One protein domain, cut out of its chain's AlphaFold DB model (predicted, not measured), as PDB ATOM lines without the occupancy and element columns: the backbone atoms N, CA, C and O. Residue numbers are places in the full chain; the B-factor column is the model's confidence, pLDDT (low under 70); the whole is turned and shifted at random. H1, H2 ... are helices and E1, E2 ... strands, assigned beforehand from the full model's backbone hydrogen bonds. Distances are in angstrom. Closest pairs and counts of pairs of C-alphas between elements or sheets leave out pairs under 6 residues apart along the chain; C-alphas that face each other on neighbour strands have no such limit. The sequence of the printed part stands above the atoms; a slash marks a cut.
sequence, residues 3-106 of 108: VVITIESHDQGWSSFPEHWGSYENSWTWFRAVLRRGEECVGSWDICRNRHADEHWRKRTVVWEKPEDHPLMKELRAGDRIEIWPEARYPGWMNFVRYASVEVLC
ATOM      1  N   VAL A   3      -1.093 -12.516  73.394       97.62
ATOM      2  CA  VAL A   3      -0.537 -11.178  73.602       97.62
ATOM      3  C   VAL A   3       0.950 -11.326  73.891       97.62
ATOM      4  O   VAL A   3       1.341 -12.040  74.814       97.62
ATOM      5  N   VAL A   4       1.783 -10.670  73.089       98.38
ATOM      6  CA  VAL A   4       3.239 -10.640  73.253       98.38
ATOM      7  C   VAL A   4       3.652  -9.209  73.564       98.38
ATOM      8  O   VAL A   4       3.410  -8.299  72.776       98.38
ATOM      9  N   ILE A   5       4.267  -9.008  74.725       98.62
ATOM     10  CA  ILE A   5       4.759  -7.708  75.174       98.62
ATOM     11  C   ILE A   5       6.276  -7.750  75.193       98.62
ATOM     12  O   ILE A   5       6.865  -8.552  75.918       98.62
ATOM     13  N   THR A   6       6.909  -6.855  74.443       98.69
ATOM     14  CA  THR A   6       8.367  -6.718  74.428       98.69
ATOM     15  C   THR A   6       8.754  -5.359  74.981       98.69
ATOM     16  O   THR A   6       8.258  -4.344  74.510       98.69
ATOM     17  N   ILE A   7       9.647  -5.325  75.968       98.75
ATOM     18  CA  ILE A   7      10.130  -4.093  76.606       98.75
ATOM     19  C   ILE A   7      11.659  -4.137  76.642       98.75
ATOM     20  O   ILE A   7      12.233  -5.180  76.943       98.75
ATOM     21  N   GLU A   8      12.325  -3.027  76.336       98.75
ATOM     22  CA  GLU A   8      13.749  -2.816  76.604       98.75
ATOM     23  C   GLU A   8      13.916  -1.596  77.503       98.75
ATOM     24  O   GLU A   8      13.606  -0.467  77.107       98.75
ATOM     25  N   SER A   9      14.381  -1.839  78.723       98.75
ATOM     26  CA  SER A   9      14.425  -0.826  79.772       98.75
ATOM     27  C   SER A   9      15.499  -1.104  80.811       98.75
ATOM     28  O   SER A   9      16.089  -2.190  80.837       98.75
ATOM     29  N   HIS A  10      15.730  -0.117  81.670       98.44
ATOM     30  CA  HIS A  10      16.537  -0.252  82.873       98.44
ATOM     31  C   HIS A  10      16.103   0.752  83.951       98.44
ATOM     32  O   HIS A  10      15.280   1.641  83.713       98.44
ATOM     33  N   ASP A  11      16.643   0.566  85.149       97.31
ATOM     34  CA  ASP A  11      16.427   1.432  86.305       97.31
ATOM     35  C   ASP A  11      17.469   2.561  86.339       97.31
ATOM     36  O   ASP A  11      18.384   2.585  85.524       97.31
ATOM     37  N   GLN A  12      17.395   3.506  87.271       96.56
ATOM     38  CA  GLN A  12      18.321   4.652  87.304       96.56
ATOM     39  C   GLN A  12      19.814   4.299  87.468       96.56
ATOM     40  O   GLN A  12      20.656   5.164  87.241       96.56
ATOM     41  N   GLY A  13      20.143   3.069  87.876       96.00
ATOM     42  CA  GLY A  13      21.528   2.584  87.965       96.00
ATOM     43  C   GLY A  13      22.231   2.823  89.297       96.00
ATOM     44  O   GLY A  13      23.399   2.478  89.440       96.00
ATOM     45  N   TRP A  14      21.549   3.411  90.279       94.38
ATOM     46  CA  TRP A  14      22.134   3.709  91.585       94.38
ATOM     47  C   TRP A  14      21.088   3.658  92.697       94.38
ATOM     48  O   TRP A  14      19.903   3.902  92.486       94.38
ATOM     49  N   SER A  15      21.547   3.338  93.905       94.44
ATOM     50  CA  SER A  15      20.748   3.330  95.131       94.44
ATOM     51  C   SER A  15      21.674   3.275  96.343       94.44
ATOM     52  O   SER A  15      22.744   2.674  96.274       94.44
ATOM     53  N   SER A  16      21.246   3.838  97.471       93.62
ATOM     54  CA  SER A  16      21.980   3.756  98.744       93.62
ATOM     55  C   SER A  16      21.916   2.375  99.418       93.62
ATOM     56  O   SER A  16      22.475   2.222 100.499       93.62
ATOM     57  N   PHE A  17      21.245   1.393  98.804       93.25
ATOM     58  CA  PHE A  17      21.037   0.035  99.326       93.25
ATOM     59  C   PHE A  17      21.743  -1.018  98.446       93.25
ATOM     60  O   PHE A  17      21.078  -1.704  97.660       93.25
ATOM     61  N   PRO A  18      23.086  -1.119  98.501       93.69
ATOM     62  CA  PRO A  18      23.877  -2.030  97.664       93.69
ATOM     63  C   PRO A  18      23.473  -3.505  97.785       93.69
ATOM     64  O   PRO A  18      23.616  -4.260  96.828       93.69
ATOM     65  N   GLU A  19      22.920  -3.915  98.925       95.69
ATOM     66  CA  GLU A  19      22.432  -5.269  99.186       95.69
ATOM     67  C   GLU A  19      21.317  -5.727  98.231       95.69
ATOM     68  O   GLU A  19      21.140  -6.927  98.033       95.69
ATOM     69  N   HIS A  20      20.597  -4.793  97.600       94.50
ATOM     70  CA  HIS A  20      19.516  -5.104  96.661       94.50
ATOM     71  C   HIS A  20      19.908  -4.920  95.191       94.50
ATOM     72  O   HIS A  20      19.104  -5.227  94.305       94.50
ATOM     73  N   TRP A  21      21.118  -4.434  94.901       94.19
ATOM     74  CA  TRP A  21      21.533  -4.106  93.538       94.19
ATOM     75  C   TRP A  21      21.445  -5.304  92.596       94.19
ATOM     76  O   TRP A  21      21.875  -6.417  92.897       94.19
ATOM     77  N   GLY A  22      20.867  -5.071  91.419       92.88
ATOM     78  CA  GLY A  22      20.688  -6.100  90.400       92.88
ATOM     79  C   GLY A  22      19.670  -7.189  90.759       92.88
ATOM     80  O   GLY A  22      19.499  -8.120  89.968       92.88
ATOM     81  N   SER A  23      18.979  -7.081  91.896       95.38
ATOM     82  CA  SER A  23      17.849  -7.937  92.266       95.38
ATOM     83  C   SER A  23      16.512  -7.285  91.880       95.38
ATOM     84  O   SER A  23      16.476  -6.170  91.364       95.38
ATOM     85  N   TYR A  24      15.394  -7.973  92.112       94.81
ATOM     86  CA  TYR A  24      14.056  -7.370  92.006       94.81
ATOM     87  C   TYR A  24      13.523  -6.856  93.349       94.81
ATOM     88  O   TYR A  24      12.459  -6.234  93.388       94.81
ATOM     89  N   GLU A  25      14.238  -7.119  94.441       93.62
ATOM     90  CA  GLU A  25      13.856  -6.653  95.767       93.62
ATOM     91  C   GLU A  25      14.006  -5.139  95.848       93.62
ATOM     92  O   GLU A  25      14.938  -4.560  95.291       93.62
ATOM     93  N   ASN A  26      13.054  -4.487  96.519       93.56
ATOM     94  CA  ASN A  26      13.023  -3.031  96.649       93.56
ATOM     95  C   ASN A  26      13.170  -2.279  95.309       93.56
ATOM     96  O   ASN A  26      13.669  -1.157  95.288       93.56
ATOM     97  N   SER A  27      12.758  -2.880  94.186       93.81
ATOM     98  CA  SER A  27      12.721  -2.212  92.884       93.81
ATOM     99  C   SER A  27      11.441  -1.392  92.742       93.81
ATOM    100  O   SER A  27      10.329  -1.900  92.922       93.81
ATOM    101  N   TRP A  28      11.607  -0.120  92.391       96.56
ATOM    102  CA  TRP A  28      10.531   0.860  92.287       96.56
ATOM    103  C   TRP A  28      10.404   1.465  90.889       96.56
ATOM    104  O   TRP A  28       9.835   2.547  90.749       96.56
ATOM    105  N   THR A  29      10.871   0.747  89.863       97.94
ATOM    106  CA  THR A  29      10.530   0.991  88.455       97.94
ATOM    107  C   THR A  29       9.914  -0.258  87.823       97.94
ATOM    108  O   THR A  29      10.440  -1.373  87.913       97.94
ATOM    109  N   TRP A  30       8.735  -0.095  87.224       98.38
ATOM    110  CA  TRP A  30       7.941  -1.208  86.700       98.38
ATOM    111  C   TRP A  30       7.059  -0.784  85.531       98.38
ATOM    112  O   TRP A  30       7.053   0.375  85.133       98.38
ATOM    113  N   PHE A  31       6.350  -1.744  84.950       98.62
ATOM    114  CA  PHE A  31       5.457  -1.541  83.821       98.62
ATOM    115  C   PHE A  31       4.087  -2.103  84.147       98.62
ATOM    116  O   PHE A  31       3.980  -3.222  84.658       98.62
ATOM    117  N   ARG A  32       3.046  -1.350  83.800       98.50
ATOM    118  CA  ARG A  32       1.654  -1.778  83.905       98.50
ATOM    119  C   ARG A  32       1.047  -1.958  82.524       98.50
ATOM    120  O   ARG A  32       1.300  -1.162  81.625       98.50
ATOM    121  N   ALA A  33       0.223  -2.986  82.374       98.38
ATOM    122  CA  ALA A  33      -0.689  -3.115  81.254       98.38
ATOM    123  C   ALA A  33      -2.012  -2.475  81.659       98.38
ATOM    124  O   ALA A  33      -2.619  -2.885  82.651       98.38
ATOM    125  N   VAL A  34      -2.446  -1.473  80.905       98.56
ATOM    126  CA  VAL A  34      -3.737  -0.808  81.082       98.56
ATOM    127  C   VAL A  34      -4.659  -1.260  79.960       98.56
ATOM    128  O   VAL A  34      -4.331  -1.100  78.784       98.56
ATOM    129  N   LEU A  35      -5.805  -1.833  80.322       98.38
ATOM    130  CA  LEU A  35      -6.840  -2.224  79.373       98.38
ATOM    131  C   LEU A  35      -7.859  -1.092  79.239       98.38
ATOM    132  O   LEU A  35      -8.471  -0.682  80.227       98.38
ATOM    133  N   ARG A  36      -8.060  -0.608  78.014       98.44
ATOM    134  CA  ARG A  36      -9.027   0.441  77.692       98.44
ATOM    135  C   ARG A  36     -10.138  -0.062  76.792       98.44
ATOM    136  O   ARG A  36      -9.871  -0.729  75.794       98.44
ATOM    137  N   ARG A  37     -11.365   0.353  77.098       97.69
ATOM    138  CA  ARG A  37     -12.548   0.159  76.255       97.69
ATOM    139  C   ARG A  37     -13.121   1.526  75.912       97.69
ATOM    140  O   ARG A  37     -13.729   2.185  76.749       97.69
ATOM    141  N   GLY A  38     -12.850   1.993  74.695       96.25
ATOM    142  CA  GLY A  38     -13.034   3.408  74.370       96.25
ATOM    143  C   GLY A  38     -12.133   4.288  75.247       96.25
ATOM    144  O   GLY A  38     -10.909   4.132  75.231       96.25
ATOM    145  N   GLU A  39     -12.736   5.200  76.010       95.25
ATOM    146  CA  GLU A  39     -12.029   6.076  76.960       95.25
ATOM    147  C   GLU A  39     -11.923   5.477  78.373       95.25
ATOM    148  O   GLU A  39     -11.052   5.876  79.152       95.25
ATOM    149  N   GLU A  40     -12.752   4.481  78.696       97.12
ATOM    150  CA  GLU A  40     -12.800   3.852  80.015       97.12
ATOM    151  C   GLU A  40     -11.551   2.997  80.277       97.12
ATOM    152  O   GLU A  40     -11.110   2.227  79.419       97.12
ATOM    153  N   CYS A  41     -10.993   3.113  81.484       97.62
ATOM    154  CA  CYS A  41      -9.984   2.191  81.997       97.62
ATOM    155  C   CYS A  41     -10.691   0.998  82.653       97.62
ATOM    156  O   CYS A  41     -11.222   1.127  83.752       97.62
ATOM    157  N   VAL A  42     -10.685  -0.153  81.976       98.12
ATOM    158  CA  VAL A  42     -11.307  -1.396  82.466       98.12
ATOM    159  C   VAL A  42     -10.502  -1.978  83.627       98.12
ATOM    160  O   VAL A  42     -11.054  -2.522  84.578       98.12
ATOM    161  N   GLY A  43      -9.176  -1.860  83.560       98.19
ATOM    162  CA  GLY A  43      -8.292  -2.325  84.615       98.19
ATOM    163  C   GLY A  43      -6.825  -2.099  84.285       98.19
ATOM    164  O   GLY A  43      -6.454  -1.789  83.150       98.19
ATOM    165  N   SER A  44      -5.980  -2.236  85.305       98.12
ATOM    166  CA  SER A  44      -4.541  -2.063  85.162       98.12
ATOM    167  C   SER A  44      -3.765  -2.975  86.102       98.12
ATOM    168  O   SER A  44      -3.965  -2.932  87.318       98.12
ATOM    169  N   TRP A  45      -2.836  -3.744  85.542       98.44
ATOM    170  CA  TRP A  45      -2.079  -4.780  86.246       98.44
ATOM    171  C   TRP A  45      -0.594  -4.709  85.902       98.44
ATOM    172  O   TRP A  45      -0.225  -4.221  84.835       98.44
ATOM    173  N   ASP A  46       0.258  -5.201  86.796       98.19
ATOM    174  CA  ASP A  46       1.703  -5.231  86.578       98.19
ATOM    175  C   ASP A  46       2.071  -6.223  85.467       98.19
ATOM    176  O   ASP A  46       1.758  -7.406  85.549       98.19
ATOM    177  N   ILE A  47       2.817  -5.756  84.468       98.00
ATOM    178  CA  ILE A  47       3.505  -6.624  83.507       98.00
ATOM    179  C   ILE A  47       4.761  -7.154  84.180       98.00
ATOM    180  O   ILE A  47       5.037  -8.355  84.168       98.00
ATOM    181  N   CYS A  48       5.571  -6.230  84.714       97.19
ATOM    182  CA  CYS A  48       6.898  -6.552  85.192       97.19
ATOM    183  C   CYS A  48       7.684  -5.409  85.851       97.19
ATOM    184  O   CYS A  48       7.305  -4.255  85.721       97.19
ATOM    185  N   ARG A  49       8.833  -5.722  86.479       97.56
ATOM    186  CA  ARG A  49       9.758  -4.754  87.110       97.56
ATOM    187  C   ARG A  49      11.146  -4.734  86.461       97.56
ATOM    188  O   ARG A  49      11.572  -5.763  85.921       97.56
ATOM    189  N   ASN A  50      11.849  -3.600  86.537       98.06
ATOM    190  CA  ASN A  50      13.298  -3.535  86.303       98.06
ATOM    191  C   ASN A  50      14.055  -4.099  87.515       98.06
ATOM    192  O   ASN A  50      13.482  -4.259  88.597       98.06
ATOM    193  N   ARG A  51      15.344  -4.405  87.344       97.19
ATOM    194  CA  ARG A  51      16.208  -4.747  88.479       97.19
ATOM    195  C   ARG A  51      16.616  -3.467  89.203       97.19
ATOM    196  O   ARG A  51      16.934  -2.486  88.544       97.19
ATOM    197  N   HIS A  52      16.625  -3.516  90.526       97.19
ATOM    198  CA  HIS A  52      16.978  -2.413  91.407       97.19
ATOM    199  C   HIS A  52      18.378  -1.871  91.091       97.19
ATOM    200  O   HIS A  52      19.340  -2.646  91.070       97.19
ATOM    201  N   ALA A  53      18.483  -0.552  90.907       95.81
ATOM    202  CA  ALA A  53      19.738   0.176  90.708       95.81
ATOM    203  C   ALA A  53      20.619  -0.406  89.589       95.81
ATOM    204  O   ALA A  53      21.840  -0.455  89.703       95.81
ATOM    205  N   ASP A  54      20.000  -0.875  88.508       96.75
ATOM    206  CA  ASP A  54      20.706  -1.428  87.356       96.75
ATOM    207  C   ASP A  54      20.481  -0.561  86.117       96.75
ATOM    208  O   ASP A  54      19.348  -0.438  85.656       96.75
ATOM    209  N   GLU A  55      21.560  -0.009  85.560       96.56
ATOM    210  CA  GLU A  55      21.538   0.806  84.334       96.56
ATOM    211  C   GLU A  55      21.734  -0.003  83.042       96.56
ATOM    212  O   GLU A  55      21.712   0.543  81.938       96.56
ATOM    213  N   HIS A  56      21.927  -1.320  83.138       98.06
ATOM    214  CA  HIS A  56      22.103  -2.137  81.945       98.06
ATOM    215  C   HIS A  56      20.776  -2.302  81.204       98.06
ATOM    216  O   HIS A  56      19.808  -2.833  81.751       98.06
ATOM    217  N   TRP A  57      20.766  -1.938  79.920       98.38
ATOM    218  CA  TRP A  57      19.650  -2.202  79.014       98.38
ATOM    219  C   TRP A  57      19.292  -3.686  79.002       98.38
ATOM    220  O   TRP A  57      20.116  -4.540  78.664       98.38
ATOM    221  N   ARG A  58      18.042  -4.000  79.345       97.94
ATOM    222  CA  ARG A  58      17.529  -5.371  79.329       97.94
ATOM    223  C   ARG A  58      16.288  -5.454  78.474       97.94
ATOM    224  O   ARG A  58      15.272  -4.832  78.775       97.94
ATOM    225  N   LYS A  59      16.360  -6.298  77.446       98.44
ATOM    226  CA  LYS A  59      15.205  -6.674  76.639       98.44
ATOM    227  C   LYS A  59      14.510  -7.881  77.248       98.44
ATOM    228  O   LYS A  59      15.140  -8.882  77.579       98.44
ATOM    229  N   ARG A  60      13.195  -7.787  77.374       97.38
ATOM    230  CA  ARG A  60      12.329  -8.804  77.959       97.38
ATOM    231  C   ARG A  60      11.104  -9.002  77.084       97.38
ATOM    232  O   ARG A  60      10.560  -8.034  76.562       97.38
ATOM    233  N   THR A  61      10.668 -10.251  76.976       98.31
ATOM    234  CA  THR A  61       9.445 -10.625  76.260       98.31
ATOM    235  C   THR A  61       8.543 -11.380  77.222       98.31
ATOM    236  O   THR A  61       8.972 -12.362  77.825       98.31
ATOM    237  N   VAL A  62       7.319 -10.896  77.400       98.06
ATOM    238  CA  VAL A  62       6.262 -11.539  78.182       98.06
ATOM    239  C   VAL A  62       5.207 -12.033  77.203       98.06
ATOM    240  O   VAL A  62       4.815 -11.302  76.297       98.06
ATOM    241  N   VAL A  63       4.771 -13.276  77.370       98.06
ATOM    242  CA  VAL A  63       3.781 -13.910  76.500       98.06
ATOM    243  C   VAL A  63       2.611 -14.360  77.361       98.06
ATOM    244  O   VAL A  63       2.816 -15.064  78.349       98.06
ATOM    245  N   TRP A  64       1.404 -13.953  76.978       97.88
ATOM    246  CA  TRP A  64       0.150 -14.417  77.561       97.88
ATOM    247  C   TRP A  64      -0.692 -15.079  76.469       97.88
ATOM    248  O   TRP A  64      -1.035 -14.453  75.465       97.88
ATOM    249  N   GLU A  65      -1.019 -16.350  76.648       95.38
ATOM    250  CA  GLU A  65      -1.742 -17.185  75.679       95.38
ATOM    251  C   GLU A  65      -3.061 -17.713  76.238       95.38
ATOM    252  O   GLU A  65      -4.010 -17.941  75.484       95.38
ATOM    253  N   LYS A  66      -3.132 -17.887  77.557       95.19
ATOM    254  CA  LYS A  66      -4.289 -18.413  78.272       95.19
ATOM    255  C   LYS A  66      -4.897 -17.342  79.182       95.19
ATOM    256  O   LYS A  66      -4.173 -16.466  79.663       95.19
ATOM    257  N   PRO A  67      -6.208 -17.410  79.478       94.75
ATOM    258  CA  PRO A  67      -6.843 -16.508  80.440       94.75
ATOM    259  C   PRO A  67      -6.178 -16.517  81.826       94.75
ATOM    260  O   PRO A  67      -6.242 -15.529  82.552       94.75
ATOM    261  N   GLU A  68      -5.536 -17.618  82.217       96.19
ATOM    262  CA  GLU A  68      -4.872 -17.763  83.516       96.19
ATOM    263  C   GLU A  68      -3.495 -17.091  83.577       96.19
ATOM    264  O   GLU A  68      -3.033 -16.799  84.679       96.19
ATOM    265  N   ASP A  69      -2.862 -16.811  82.432       96.75
ATOM    266  CA  ASP A  69      -1.495 -16.274  82.386       96.75
ATOM    267  C   ASP A  69      -1.417 -14.857  82.964       96.75
ATOM    268  O   ASP A  69      -0.389 -14.453  83.510       96.75
ATOM    269  N   HIS A  70      -2.502 -14.088  82.837       97.62
ATOM    270  CA  HIS A  70      -2.575 -12.732  83.354       97.62
ATOM    271  C   HIS A  70      -4.030 -12.252  83.485       97.62
ATOM    272  O   HIS A  70      -4.821 -12.491  82.571       97.62
ATOM    273  N   PRO A  71      -4.409 -11.513  84.550       97.94
ATOM    274  CA  PRO A  71      -5.785 -11.046  84.750       97.94
ATOM    275  C   PRO A  71      -6.369 -10.268  83.566       97.94
ATOM    276  O   PRO A  71      -7.540 -10.446  83.241       97.94
ATOM    277  N   LEU A  72      -5.543  -9.478  82.869       97.50
ATOM    278  CA  LEU A  72      -5.962  -8.748  81.667       97.50
ATOM    279  C   LEU A  72      -6.565  -9.680  80.605       97.50
ATOM    280  O   LEU A  72      -7.532  -9.302  79.955       97.50
ATOM    281  N   MET A  73      -6.036 -10.898  80.447       97.06
ATOM    282  CA  MET A  73      -6.504 -11.849  79.430       97.06
ATOM    283  C   MET A  73      -7.941 -12.320  79.668       97.06
ATOM    284  O   MET A  73      -8.603 -12.725  78.716       97.06
ATOM    285  N   LYS A  74      -8.431 -12.259  80.913       96.38
ATOM    286  CA  LYS A  74      -9.817 -12.611  81.264       96.38
ATOM    287  C   LYS A  74     -10.808 -11.511  80.883       96.38
ATOM    288  O   LYS A  74     -11.960 -11.807  80.587       96.38
ATOM    289  N   GLU A  75     -10.348 -10.263  80.876       96.75
ATOM    290  CA  GLU A  75     -11.177  -9.081  80.614       96.75
ATOM    291  C   GLU A  75     -11.121  -8.603  79.158       96.75
ATOM    292  O   GLU A  75     -12.024  -7.890  78.713       96.75
ATOM    293  N   LEU A  76     -10.065  -8.978  78.430       95.25
ATOM    294  CA  LEU A  76      -9.757  -8.510  77.081       95.25
ATOM    295  C   LEU A  76     -10.801  -8.971  76.054       95.25
ATOM    296  O   LEU A  76     -11.071 -10.164  75.903       95.25
ATOM    297  N   ARG A  77     -11.355  -8.016  75.303       94.00
ATOM    298  CA  ARG A  77     -12.340  -8.245  74.236       94.00
ATOM    299  C   ARG A  77     -11.883  -7.616  72.922       94.00
ATOM    300  O   ARG A  77     -11.020  -6.741  72.892       94.00
ATOM    301  N   ALA A  78     -12.490  -8.048  71.817       92.81
ATOM    302  CA  ALA A  78     -12.272  -7.416  70.519       92.81
ATOM    303  C   ALA A  78     -12.661  -5.928  70.571       92.81
ATOM    304  O   ALA A  78     -13.734  -5.581  71.061       92.81
ATOM    305  N   GLY A  79     -11.782  -5.064  70.059       94.00
ATOM    306  CA  GLY A  79     -11.952  -3.608  70.083       94.00
ATOM    307  C   GLY A  79     -11.353  -2.904  71.306       94.00
ATOM    308  O   GLY A  79     -11.246  -1.680  71.290       94.00
ATOM    309  N   ASP A  80     -10.919  -3.641  72.333       96.50
ATOM    310  CA  ASP A  80     -10.187  -3.050  73.456       96.50
ATOM    311  C   ASP A  80      -8.751  -2.657  73.031       96.50
ATOM    312  O   ASP A  80      -8.162  -3.231  72.109       96.50
ATOM    313  N   ARG A  81      -8.160  -1.680  73.729       97.31
ATOM    314  CA  ARG A  81      -6.765  -1.241  73.559       97.31
ATOM    315  C   ARG A  81      -5.940  -1.625  74.783       97.31
ATOM    316  O   ARG A  81      -6.373  -1.414  75.912       97.31
ATOM    317  N   ILE A  82      -4.730  -2.134  74.557       97.81
ATOM    318  CA  ILE A  82      -3.741  -2.387  75.612       97.81
ATOM    319  C   ILE A  82      -2.686  -1.281  75.553       97.81
ATOM    320  O   ILE A  82      -2.074  -1.063  74.509       97.81
ATOM    321  N   GLU A  83      -2.463  -0.593  76.668       98.12
ATOM    322  CA  GLU A  83      -1.416   0.420  76.821       98.12
ATOM    323  C   GLU A  83      -0.334  -0.099  77.778       98.12
ATOM    324  O   GLU A  83      -0.641  -0.761  78.771       98.12
ATOM    325  N   ILE A  84       0.933   0.219  77.499       98.38
ATOM    326  CA  ILE A  84       2.053  -0.036  78.413       98.38
ATOM    327  C   ILE A  84       2.376   1.272  79.128       98.38
ATOM    328  O   ILE A  84       2.728   2.257  78.483       98.38
ATOM    329  N   TRP A  85       2.275   1.271  80.452       98.38
ATOM    330  CA  TRP A  85       2.576   2.427  81.292       98.38
ATOM    331  C   TRP A  85       3.864   2.159  82.083       98.38
ATOM    332  O   TRP A  85       3.854   1.282  82.952       98.38
ATOM    333  N   PRO A  86       4.986   2.835  81.769       98.12
ATOM    334  CA  PRO A  86       6.184   2.792  82.596       98.12
ATOM    335  C   PRO A  86       5.988   3.638  83.858       98.12
ATOM    336  O   PRO A  86       5.560   4.785  83.787       98.12
ATOM    337  N   GLU A  87       6.342   3.074  85.005       98.12
ATOM    338  CA  GLU A  87       6.131   3.667  86.324       98.12
ATOM    339  C   GLU A  87       7.457   3.796  87.083       98.12
ATOM    340  O   GLU A  87       8.359   2.961  86.932       98.12
ATOM    341  N   ALA A  88       7.549   4.826  87.929       97.56
ATOM    342  CA  ALA A  88       8.620   5.043  88.900       97.56
ATOM    343  C   ALA A  88       8.029   5.674  90.176       97.56
ATOM    344  O   ALA A  88       7.294   6.656  90.089       97.56
ATOM    345  N   ARG A  89       8.309   5.122  91.367       95.25
ATOM    346  CA  ARG A  89       7.589   5.534  92.598       95.25
ATOM    347  C   ARG A  89       8.190   6.724  93.344       95.25
ATOM    348  O   ARG A  89       7.439   7.505  93.924       95.25
ATOM    349  N   TYR A  90       9.513   6.817  93.430       93.31
ATOM    350  CA  TYR A  90      10.182   7.739  94.353       93.31
ATOM    351  C   TYR A  90      11.032   8.781  93.623       93.31
ATOM    352  O   TYR A  90      11.539   8.501  92.537       93.31
ATOM    353  N   PRO A  91      11.250   9.967  94.221       90.62
ATOM    354  CA  PRO A  91      12.183  10.949  93.678       90.62
ATOM    355  C   PRO A  91      13.563  10.332  93.413       90.62
ATOM    356  O   PRO A  91      14.098   9.609  94.252       90.62
ATOM    357  N   GLY A  92      14.123  10.597  92.232       89.00
ATOM    358  CA  GLY A  92      15.402  10.035  91.780       89.00
ATOM    359  C   GLY A  92      15.299   8.665  91.103       89.00
ATOM    360  O   GLY A  92      16.209   8.298  90.363       89.00
ATOM    361  N   TRP A  93      14.192   7.935  91.276       93.38
ATOM    362  CA  TRP A  93      13.921   6.738  90.483       93.38
ATOM    363  C   TRP A  93      13.449   7.135  89.094       93.38
ATOM    364  O   TRP A  93      12.545   7.954  88.936       93.38
ATOM    365  N   MET A  94      14.066   6.538  88.083       97.00
ATOM    366  CA  MET A  94      13.782   6.818  86.683       97.00
ATOM    367  C   MET A  94      13.695   5.501  85.930       97.00
ATOM    368  O   MET A  94      14.616   4.690  85.976       97.00
ATOM    369  N   ASN A  95      12.579   5.298  85.234       98.00
ATOM    370  CA  ASN A  95      12.389   4.154  84.357       98.00
ATOM    371  C   ASN A  95      12.804   4.554  82.940       98.00
ATOM    372  O   ASN A  95      12.057   5.240  82.238       98.00
ATOM    373  N   PHE A  96      14.008   4.164  82.531       98.31
ATOM    374  CA  PHE A  96      14.499   4.442  81.189       98.31
ATOM    375  C   PHE A  96      13.978   3.382  80.230       98.31
ATOM    376  O   PHE A  96      14.245   2.192  80.397       98.31
ATOM    377  N   VAL A  97      13.242   3.814  79.206       98.50
ATOM    378  CA  VAL A  97      12.626   2.929  78.213       98.50
ATOM    379  C   VAL A  97      13.183   3.259  76.840       98.50
ATOM    380  O   VAL A  97      13.027   4.375  76.352       98.50
ATOM    381  N   ARG A  98      13.820   2.276  76.205       98.31
ATOM    382  CA  ARG A  98      14.311   2.395  74.827       98.31
ATOM    383  C   ARG A  98      13.312   1.838  73.827       98.31
ATOM    384  O   ARG A  98      13.218   2.342  72.713       98.31
ATOM    385  N   TYR A  99      12.584   0.795  74.212       98.44
ATOM    386  CA  TYR A  99      11.642   0.117  73.334       98.44
ATOM    387  C   TYR A  99      10.482  -0.473  74.134       98.44
ATOM    388  O   TYR A  99      10.689  -1.032  75.211       98.44
ATOM    389  N   ALA A 100       9.273  -0.396  73.585       98.19
ATOM    390  CA  ALA A 100       8.108  -1.109  74.088       98.19
ATOM    391  C   ALA A 100       7.165  -1.450  72.924       98.19
ATOM    392  O   ALA A 100       6.890  -0.594  72.084       98.19
ATOM    393  N   SER A 101       6.657  -2.680  72.875       98.31
ATOM    394  CA  SER A 101       5.644  -3.100  71.904       98.31
ATOM    395  C   SER A 101       4.635  -4.064  72.514       98.31
ATOM    396  O   SER A 101       4.956  -4.829  73.426       98.31
ATOM    397  N   VAL A 102       3.418  -4.030  71.969       98.00
ATOM    398  CA  VAL A 102       2.368  -5.022  72.202       98.00
ATOM    399  C   VAL A 102       1.974  -5.600  70.851       98.00
ATOM    400  O   VAL A 102       1.600  -4.860  69.944       98.00
ATOM    401  N   GLU A 103       2.033  -6.916  70.726       97.38
ATOM    402  CA  GLU A 103       1.553  -7.658  69.566       97.38
ATOM    403  C   GLU A 103       0.384  -8.539  70.006       97.38
ATOM    404  O   GLU A 103       0.505  -9.318  70.953       97.38
ATOM    405  N   VAL A 104      -0.760  -8.405  69.333       95.00
ATOM    406  CA  VAL A 104      -1.969  -9.181  69.627       95.00
ATOM    407  C   VAL A 104      -2.276 -10.073  68.432       95.00
ATOM    408  O   VAL A 104      -2.565  -9.584  67.342       95.00
ATOM    409  N   LEU A 105      -2.214 -11.387  68.637       93.12
ATOM    410  CA  LEU A 105      -2.545 -12.392  67.637       93.12
ATOM    411  C   LEU A 105      -3.898 -13.022  67.975       93.12
ATOM    412  O   LEU A 105      -4.075 -13.688  69.005       93.12
ATOM    413  N   CYS A 106      -4.854 -12.827  67.075       85.88
ATOM    414  CA  CYS A 106      -6.164 -13.459  67.120       85.88
ATOM    415  C   CYS A 106      -6.191 -14.618  66.122       85.88
ATOM    416  O   CYS A 106      -5.857 -14.437  64.954       85.88
TER     417      CYS A 106
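AT A GLANCE: This is residues 3 to 106 of the 108 residues of an uncharacterized protein of Gloeophyllum trabeum (strain ATCC 11539 / FP-39264 / Madison 617) (UniProt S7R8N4). Two three-stranded sheets lie face to face as a sandwich, E3-E2-E5 and E4-E1-E6, their strands crossed at 37 degrees. The short helix H1 packs on the first sheet at one end of the elongated body, and the long link of residues 11 to 28 lies at the other end. The 104 printed residues, mostly strand by class, hold six named strands and one named helix in the order E1 E2 E3 E4 H1 E5 E6; both sheets are antiparallel. The whole is compact, with a radius of gyration of the C-alphas of 14.7 A and spans of 45 by 24 by 23 A.

HOW THE PARTS SIT: Start at E2, residues 29 to 37, the inner strand of a strongly twisted sheet between E3, residues 40 to 49, and E5, residues 81 to 88. E2 and E3 form a hairpin, with N 33 and O 45 within hydrogen-bond range at 2.8 A. E3 bends by 52 degrees at residue 43. Beside E5, find N 32 and O 85 at 2.9 A. In the other sheet E1, residues 3 to 10, is inner: N 5 and O 62 of E4, residues 58 to 64, are 2.8 A apart, and N 6 and O 101 of E6, residues 96 to 105, 3.0 A. The closest C-alphas of E5 and E6 are those of Ile 82 and Val 102, 7.5 A. H1, residues 71 to 75, is on the first sheet at a height of 8.6 A; its closest C-alpha pair with E3 is Leu 72 and Trp 45, 7.2 A. In H1, 0 of 1 O i to N i+4 pairs but 2 of 2 O i to N i+3 pairs are within range.

IN THESE COORDINATES: Find C-alpha 3 at (-0.537, -11.178, 73.602); E1 runs 22.3 A from there. E2 covers 26.1 A, E3 25.2 A and E5 22.6 A. E6 runs 27.5 A to C-alpha 105 at (-2.545, -12.392, 67.637).

THE WHOLE: The C-alphas of Ser 16 and Ala 78, the two farthest apart, are 45.8 A apart. The printed part has no cut, E1 to E2 is the long link, and no printed residue is under 70 in pLDDT.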